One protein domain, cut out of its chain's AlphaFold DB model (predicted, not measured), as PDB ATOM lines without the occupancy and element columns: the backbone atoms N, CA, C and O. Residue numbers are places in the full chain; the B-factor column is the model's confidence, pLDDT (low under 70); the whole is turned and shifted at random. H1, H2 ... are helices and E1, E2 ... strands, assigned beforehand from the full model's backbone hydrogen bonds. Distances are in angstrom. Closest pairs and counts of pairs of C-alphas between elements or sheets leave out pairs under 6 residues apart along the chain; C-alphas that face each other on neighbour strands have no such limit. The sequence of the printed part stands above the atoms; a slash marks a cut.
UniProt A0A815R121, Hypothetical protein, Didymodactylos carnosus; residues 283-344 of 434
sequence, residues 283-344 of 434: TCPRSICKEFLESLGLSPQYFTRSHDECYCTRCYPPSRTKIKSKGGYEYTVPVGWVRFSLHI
ATOM      1  N   THR A 283     156.481  97.829  84.280       90.75
ATOM      2  CA  THR A 283     155.467  98.800  84.647       90.75
ATOM      3  C   THR A 283     154.907  99.471  83.393       90.75
ATOM      4  O   THR A 283     155.587  99.690  82.392       90.75
ATOM      5  N   CYS A 284     153.605  99.760  83.421       94.50
ATOM      6  CA  CYS A 284     152.952 100.495  82.342       94.50
ATOM      7  C   CYS A 284     153.500 101.935  82.307       94.50
ATOM      8  O   CYS A 284     153.464 102.596  83.343       94.50
ATOM      9  N   PRO A 285     153.929 102.470  81.146       95.62
ATOM     10  CA  PRO A 285     154.498 103.818  81.062       95.62
ATOM     11  C   PRO A 285     153.475 104.927  81.346       95.62
ATOM     12  O   PRO A 285     153.855 106.080  81.510       95.62
ATOM     13  N   ARG A 286     152.175 104.604  81.416       96.06
ATOM     14  CA  ARG A 286     151.102 105.581  81.638       96.06
ATOM     15  C   ARG A 286     151.314 106.423  82.899       96.06
ATOM     16  O   ARG A 286     151.036 107.613  82.831       96.06
ATOM     17  N   SER A 287     151.777 105.846  84.012       95.31
ATOM     18  CA  SER A 287     152.008 106.607  85.251       95.31
ATOM     19  C   SER A 287     153.154 107.605  85.089       95.31
ATOM     20  O   SER A 287     152.942 108.795  85.281       95.31
ATOM     21  N   ILE A 288     154.310 107.143  84.608       95.75
ATOM     22  CA  ILE A 288     155.502 107.975  84.380       95.75
ATOM     23  C   ILE A 288     155.199 109.104  83.388       95.75
ATOM     24  O   ILE A 288     155.547 110.257  83.614       95.75
ATOM     25  N   CYS A 289     154.510 108.796  82.286       96.25
ATOM     26  CA  CYS A 289     154.130 109.813  81.309       96.25
ATOM     27  C   CYS A 289     153.123 110.823  81.878       96.25
ATOM     28  O   CYS A 289     153.132 111.978  81.460       96.25
ATOM     29  N   LYS A 290     152.250 110.404  82.803       96.25
ATOM     30  CA  LYS A 290     151.286 111.293  83.461       96.25
ATOM     31  C   LYS A 290     151.991 112.230  84.443       96.25
ATOM     32  O   LYS A 290     151.733 113.424  84.397       96.25
ATOM     33  N   GLU A 291     152.906 111.708  85.254       96.25
ATOM     34  CA  GLU A 291     153.755 112.509  86.149       96.25
ATOM     35  C   GLU A 291     154.584 113.525  85.356       96.25
ATOM     36  O   GLU A 291     154.636 114.702  85.705       96.25
ATOM     37  N   PHE A 292     155.165 113.098  84.230       96.06
ATOM     38  CA  PHE A 292     155.862 114.003  83.323       96.06
ATOM     39  C   PHE A 292     154.933 115.107  82.806       96.06
ATOM     40  O   PHE A 292     155.298 116.275  82.884       96.06
ATOM     41  N   LEU A 293     153.726 114.771  82.336       95.88
ATOM     42  CA  LEU A 293     152.757 115.764  81.861       95.88
ATOM     43  C   LEU A 293     152.373 116.772  82.958       95.88
ATOM     44  O   LEU A 293     152.286 117.966  82.685       95.88
ATOM     45  N   GLU A 294     152.169 116.303  84.190       96.19
ATOM     46  CA  GLU A 294     151.862 117.150  85.349       96.19
ATOM     47  C   GLU A 294     153.040 118.074  85.702       96.19
ATOM     48  O   GLU A 294     152.828 119.249  85.998       96.19
ATOM     49  N   SER A 295     154.283 117.594  85.570       96.75
ATOM     50  CA  SER A 295     155.490 118.401  85.806       96.75
ATOM     51  C   SER A 295     155.670 119.566  84.825       96.75
ATOM     52  O   SER A 295     156.402 120.506  85.128       96.75
ATOM     53  N   LEU A 296     154.984 119.542  83.675       95.94
ATOM     54  CA  LEU A 296     155.027 120.632  82.694       95.94
ATOM     55  C   LEU A 296     154.216 121.863  83.122       95.94
ATOM     56  O   LEU A 296     154.280 122.884  82.444       95.94
ATOM     57  N   GLY A 297     153.423 121.778  84.197       96.50
ATOM     58  CA  GLY A 297     152.628 122.910  84.687       96.50
ATOM     59  C   GLY A 297     151.535 123.378  83.716       96.50
ATOM     60  O   GLY A 297     151.064 124.508  83.813       96.50
ATOM     61  N   LEU A 298     151.126 122.529  82.766       95.31
ATOM     62  CA  LEU A 298     150.110 122.868  81.771       95.31
ATOM     63  C   LEU A 298     148.717 122.915  82.403       95.31
ATOM     64  O   LEU A 298     148.349 122.046  83.196       95.31
ATOM     65  N   SER A 299     147.907 123.894  81.990       95.25
ATOM     66  CA  SER A 299     146.534 124.008  82.484       95.25
ATOM     67  C   SER A 299     145.717 122.744  82.155       95.25
ATOM     68  O   SER A 299     145.672 122.333  80.989       95.25
ATOM     69  N   PRO A 300     145.008 122.144  83.134       95.19
ATOM     70  CA  PRO A 300     144.164 120.971  82.906       95.19
ATOM     71  C   PRO A 300     143.081 121.179  81.841       95.19
ATOM     72  O   PRO A 300     142.634 120.206  81.238       95.19
ATOM     73  N   GLN A 301     142.685 122.430  81.575       94.81
ATOM     74  CA  GLN A 301     141.682 122.782  80.563       94.81
ATOM     75  C   GLN A 301     142.104 122.415  79.134       94.81
ATOM     76  O   GLN A 301     141.256 122.276  78.259       94.81
ATOM     77  N   TYR A 302     143.406 122.242  78.889       93.94
ATOM     78  CA  TYR A 302     143.916 121.818  77.588       93.94
ATOM     79  C   TYR A 302     143.702 120.333  77.314       93.94
ATOM     80  O   TYR A 302     143.992 119.891  76.205       93.94
ATOM     81  N   PHE A 303     143.213 119.553  78.282       94.25
ATOM     82  CA  PHE A 303     143.151 118.099  78.182       94.25
ATOM     83  C   PHE A 303     141.754 117.545  78.452       94.25
ATOM     84  O   PHE A 303     141.020 118.008  79.320       94.25
ATOM     85  N   THR A 304     141.426 116.465  77.747       94.50
ATOM     86  CA  THR A 304     140.196 115.692  77.929       94.50
ATOM     87  C   THR A 304     140.558 114.251  78.279       94.50
ATOM     88  O   THR A 304     140.742 113.406  77.402       94.50
ATOM     89  N   ARG A 305     140.631 113.947  79.581       94.38
ATOM     90  CA  ARG A 305     141.138 112.656  80.098       94.38
ATOM     91  C   ARG A 305     140.357 111.419  79.627       94.38
ATOM     92  O   ARG A 305     140.886 110.313  79.669       94.38
ATOM     93  N   SER A 306     139.116 111.577  79.153       93.88
ATOM     94  CA  SER A 306     138.267 110.462  78.691       93.88
ATOM     95  C   SER A 306     138.807 109.733  77.459       93.88
ATOM     96  O   SER A 306     138.366 108.622  77.165       93.88
ATOM     97  N   HIS A 307     139.745 110.336  76.728       93.06
ATOM     98  CA  HIS A 307     140.293 109.774  75.493       93.06
ATOM     99  C   HIS A 307     141.772 109.361  75.613       93.06
ATOM    100  O   HIS A 307     142.390 108.956  74.618       93.06
ATOM    101  N   ASP A 308     142.347 109.434  76.815       95.88
ATOM    102  CA  ASP A 308     143.736 109.054  77.076       95.88
ATOM    103  C   ASP A 308     143.952 107.552  76.846       95.88
ATOM    104  O   ASP A 308     143.251 106.689  77.378       95.88
ATOM    105  N   GLU A 309     144.966 107.204  76.058       95.94
ATOM    106  CA  GLU A 309     145.196 105.830  75.608       95.94
ATOM    107  C   GLU A 309     146.670 105.467  75.807       95.94
ATOM    108  O   GLU A 309     147.563 106.250  75.506       95.94
ATOM    109  N   CYS A 310     146.943 104.283  76.353       96.62
ATOM    110  CA  CYS A 310     148.302 103.763  76.464       96.62
ATOM    111  C   CYS A 310     148.473 102.617  75.473       96.62
ATOM    112  O   CYS A 310     147.685 101.672  75.471       96.62
ATOM    113  N   TYR A 311     149.523 102.702  74.666       95.81
ATOM    114  CA  TYR A 311     149.867 101.751  73.620       95.81
ATOM    115  C   TYR A 311     150.977 100.779  74.041       95.81
ATOM    116  O   TYR A 311     151.618 100.170  73.189       95.81
ATOM    117  N   CYS A 312     151.248 100.621  75.343       95.25
ATOM    118  CA  CYS A 312     152.154  99.571  75.814       95.25
ATOM    119  C   CYS A 312     151.545  98.178  75.591       95.25
ATOM    120  O   CYS A 312     150.331  98.040  75.479       95.25
ATOM    121  N   THR A 313     152.367  97.130  75.598       93.88
ATOM    122  CA  THR A 313     151.921  95.743  75.356       93.88
ATOM    123  C   THR A 313     150.867  95.246  76.347       93.88
ATOM    124  O   THR A 313     150.083  94.365  76.005       93.88
ATOM    125  N   ARG A 314     150.805  95.823  77.556       94.94
ATOM    126  CA  ARG A 314     149.778  95.512  78.564       94.94
ATOM    127  C   ARG A 314     148.440  96.190  78.278       94.94
ATOM    128  O   ARG A 314     147.398  95.561  78.401       94.94
ATOM    129  N   CYS A 315     148.458  97.473  77.919       95.56
ATOM    130  CA  CYS A 315     147.239  98.256  77.679       95.56
ATOM    131  C   CYS A 315     146.703  98.111  76.246       95.56
ATOM    132  O   CYS A 315     145.513  98.318  76.006       95.56
ATOM    133  N   TYR A 316     147.575  97.756  75.306       95.62
ATOM    134  CA  TYR A 316     147.274  97.540  73.899       95.62
ATOM    135  C   TYR A 316     147.849  96.184  73.465       95.62
ATOM    136  O   TYR A 316     148.934  96.124  72.877       95.62
ATOM    137  N   PRO A 317     147.164  95.080  73.818       95.06
ATOM    138  CA  PRO A 317     147.660  93.740  73.543       95.06
ATOM    139  C   PRO A 317     147.743  93.476  72.031       95.06
ATOM    140  O   PRO A 317     146.995  94.085  71.262       95.06
ATOM    141  N   PRO A 318     148.598  92.536  71.586       91.81
ATOM    142  CA  PRO A 318     148.760  92.197  70.168       91.81
ATOM    143  C   PRO A 318     147.478  91.732  69.466       91.81
ATOM    144  O   PRO A 318     147.416  91.784  68.242       91.81
ATOM    145  N   SER A 319     146.466  91.294  70.223       95.75
ATOM    146  CA  SER A 319     145.139  90.939  69.707       95.75
ATOM    147  C   SER A 319     144.354  92.136  69.166       95.75
ATOM    148  O   SER A 319     143.404  91.951  68.411       95.75
ATOM    149  N   ARG A 320     144.731  93.371  69.525       94.81
ATOM    150  CA  ARG A 320     144.143  94.583  68.947       94.81
ATOM    151  C   ARG A 320     144.823  94.932  67.631       94.81
ATOM    152  O   ARG A 320     146.050  94.932  67.528       94.81
ATOM    153  N   THR A 321     144.023  95.332  66.647       93.75
ATOM    154  CA  THR A 321     144.514  95.753  65.333       93.75
ATOM    155  C   THR A 321     145.520  96.895  65.478       93.75
ATOM    156  O   THR A 321     145.233  97.930  66.084       93.75
ATOM    157  N   LYS A 322     146.723  96.713  64.926       92.88
ATOM    158  CA  LYS A 322     147.765  97.754  64.904       92.88
ATOM    159  C   LYS A 322     147.476  98.848  63.884       92.88
ATOM    160  O   LYS A 322     148.061  99.917  63.978       92.88
ATOM    161  N   ILE A 323     146.591  98.584  62.932       92.62
ATOM    162  CA  ILE A 323     146.178  99.514  61.886       92.62
ATOM    163  C   ILE A 323     144.793 100.050  62.249       92.62
ATOM    164  O   ILE A 323     143.877  99.281  62.538       92.62
ATOM    165  N   LYS A 324     144.648 101.373  62.269       92.19
ATOM    166  CA  LYS A 324     143.367 102.063  62.454       92.19
ATOM    167  C   LYS A 324     143.071 102.880  61.198       92.19
ATOM    168  O   LYS A 324     143.983 103.474  60.632       92.19
ATOM    169  N   SER A 325     141.805 102.938  60.786       91.81
ATOM    170  CA  SER A 325     141.358 103.769  59.660       91.81
ATOM    171  C   SER A 325     140.616 105.004  60.166       91.81
ATOM    172  O   SER A 325     139.770 104.907  61.059       91.81
ATOM    173  N   LYS A 326     140.956 106.181  59.635       89.12
ATOM    174  CA  LYS A 326     140.311 107.460  59.953       89.12
ATOM    175  C   LYS A 326     140.330 108.369  58.728       89.12
ATOM    176  O   LYS A 326     141.384 108.605  58.146       89.12
ATOM    177  N   GLY A 327     139.168 108.874  58.321       89.19
ATOM    178  CA  GLY A 327     139.056 109.748  57.149       89.19
ATOM    179  C   GLY A 327     139.441 109.097  55.821       89.19
ATOM    180  O   GLY A 327     139.829 109.812  54.907       89.19
ATOM    181  N   GLY A 328     139.369 107.765  55.720       92.69
ATOM    182  CA  GLY A 328     139.845 107.020  54.548       92.69
ATOM    183  C   GLY A 328     141.358 106.778  54.531       92.69
ATOM    184  O   GLY A 328     141.861 106.220  53.563       92.69
ATOM    185  N   TYR A 329     142.076 107.163  55.591       91.69
ATOM    186  CA  TYR A 329     143.507 106.919  55.740       91.69
ATOM    187  C   TYR A 329     143.765 105.892  56.834       91.69
ATOM    188  O   TYR A 329     143.244 106.003  57.948       91.69
ATOM    189  N   GLU A 330     144.615 104.922  56.532       93.38
ATOM    190  CA  GLU A 330     145.115 103.969  57.511       93.38
ATOM    191  C   GLU A 330     146.361 104.518  58.210       93.38
ATOM    192  O   GLU A 330     147.223 105.144  57.594       93.38
ATOM    193  N   TYR A 331     146.465 104.283  59.516       92.06
ATOM    194  CA  TYR A 331     147.649 104.614  60.296       92.06
ATOM    195  C   TYR A 331     147.995 103.492  61.268       92.06
ATOM    196  O   TYR A 331     147.124 102.802  61.801       92.06
ATOM    197  N   THR A 332     149.295 103.327  61.513       93.38
ATOM    198  CA  THR A 332     149.795 102.363  62.495       93.38
ATOM    199  C   THR A 332     149.781 102.984  63.890       93.38
ATOM    200  O   THR A 332     150.178 104.135  64.089       93.38
ATOM    201  N   VAL A 333     149.308 102.216  64.866       93.75
ATOM    202  CA  VAL A 333     149.295 102.569  66.283       93.75
ATOM    203  C   VAL A 333     150.726 102.506  66.834       93.75
ATOM    204  O   VAL A 333     151.397 101.483  66.663       93.75
ATOM    205  N   PRO A 334     151.208 103.560  67.516       93.06
ATOM    206  CA  PRO A 334     152.589 103.645  67.968       93.06
ATOM    207  C   PRO A 334     152.766 102.847  69.266       93.06
ATOM    208  O   PRO A 334     152.590 103.355  70.373       93.06
ATOM    209  N   VAL A 335     153.081 101.556  69.139       91.62
ATOM    210  CA  VAL A 335     153.285 100.663  70.291       91.62
ATOM    211  C   VAL A 335     154.394 101.210  71.199       91.62
ATOM    212  O   VAL A 335     155.460 101.599  70.732       91.62
ATOM    213  N   GLY A 336     154.135 101.233  72.507       91.25
ATOM    214  CA  GLY A 336     155.027 101.775  73.537       91.25
ATOM    215  C   GLY A 336     154.742 103.225  73.940       91.25
ATOM    216  O   GLY A 336     155.352 103.709  74.887       91.25
ATOM    217  N   TRP A 337     153.806 103.907  73.276       94.00
ATOM    218  CA  TRP A 337     153.520 105.322  73.521       94.00
ATOM    219  C   TRP A 337     152.339 105.524  74.477       94.00
ATOM    220  O   TRP A 337     151.520 104.627  74.689       94.00
ATOM    221  N   VAL A 338     152.222 106.726  75.039       96.12
ATOM    222  CA  VAL A 338     151.049 107.173  75.800       96.12
ATOM    223  C   VAL A 338     150.489 108.409  75.109       96.12
ATOM    224  O   VAL A 338     151.217 109.364  74.857       96.12
ATOM    225  N   ARG A 339     149.201 108.375  74.771       95.19
ATOM    226  CA  ARG A 339     148.463 109.504  74.211       95.19
ATOM    227  C   ARG A 339     147.666 110.176  75.315       95.19
ATOM    228  O   ARG A 339     146.808 109.534  75.920       95.19
ATOM    229  N   PHE A 340     147.893 111.471  75.475       95.50
ATOM    230  CA  PHE A 340     147.032 112.367  76.237       95.50
ATOM    231  C   PHE A 340     146.188 113.175  75.265       95.50
ATOM    232  O   PHE A 340     146.696 113.680  74.262       95.50
ATOM    233  N   SER A 341     144.889 113.235  75.510       93.44
ATOM    234  CA  SER A 341     143.961 113.843  74.568       93.44
ATOM    235  C   SER A 341     143.795 115.315  74.860       93.44
ATOM    236  O   SER A 341     143.521 115.703  75.993       93.44
ATOM    237  N   LEU A 342     143.936 116.125  73.818       92.50
ATOM    238  CA  LEU A 342     143.738 117.560  73.912       92.50
ATOM    239  C   LEU A 342     142.246 117.894  73.942       92.50
ATOM    240  O   LEU A 342     141.420 117.213  73.326       92.50
ATOM    241  N   HIS A 343     141.907 118.955  74.659       92.19
ATOM    242  CA  HIS A 343     140.601 119.575  74.583       92.19
ATOM    243  C   HIS A 343     140.452 120.245  73.218       92.19
ATOM    244  O   HIS A 343     141.304 121.019  72.789       92.19
ATOM    245  N   ILE A 344     139.373 119.909  72.518       89.06
ATOM    246  CA  ILE A 344     139.032 120.489  71.222       89.06
ATOM    247  C   ILE A 344     137.641 121.073  71.365       89.06
ATOM    248  O   ILE A 344     136.739 120.397  71.867       89.06
TER     249      ILE A 344
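AT A GLANCE: This is residues 283 to 344 of the 434 residues of the protein "Hypothetical protein" of Didymodactylos carnosus (UniProt A0A815R121). With little regular structure, this is a flat, loose piece made mostly of loops, with the small hairpin E1 and E2 at one end and the single helix H1 toward the other. Between them, two long stretches run through the middle, where residues 309 to 310 pair antiparallel with residues 338 to 339. The printed part has 62 residues, 18 of them in named elements, ordered H1, E1, E2; the class is mixed, the sheet antiparallel. The whole is loose, with a radius of gyration of the C-alphas of 13.2 A and spans of 34 by 31 by 15 A.

IN THESE COORDINATES: E1 is residues 323 to 326, 10.1 A long, and E2 residues 329 to 332, 10.3 A, ending at C-alpha 332 (149.795, 102.363, 62.495). H1, residues 286 to 295, measures 14.2 A from C-alpha 286 (151.102, 105.581, 81.638).

HOW THE PARTS SIT: The hairpin E1 and E2 is antiparallel at 147 degrees, with N 324 and O 331 within hydrogen-bond range at 2.9 A. H1 and E2 are apart. In H1 every O i to N i+4 pair is within hydrogen-bond range.

THE WHOLE: The C-alphas farthest apart, of Ser 295 and Gly 328, are 36.8 A apart. Residues 294 to 299 and 325 to 330 stand free. The link from H1 to E1 is long, 27 residues. The printed part has no cut, and no printed residue is under 70 in pLDDT.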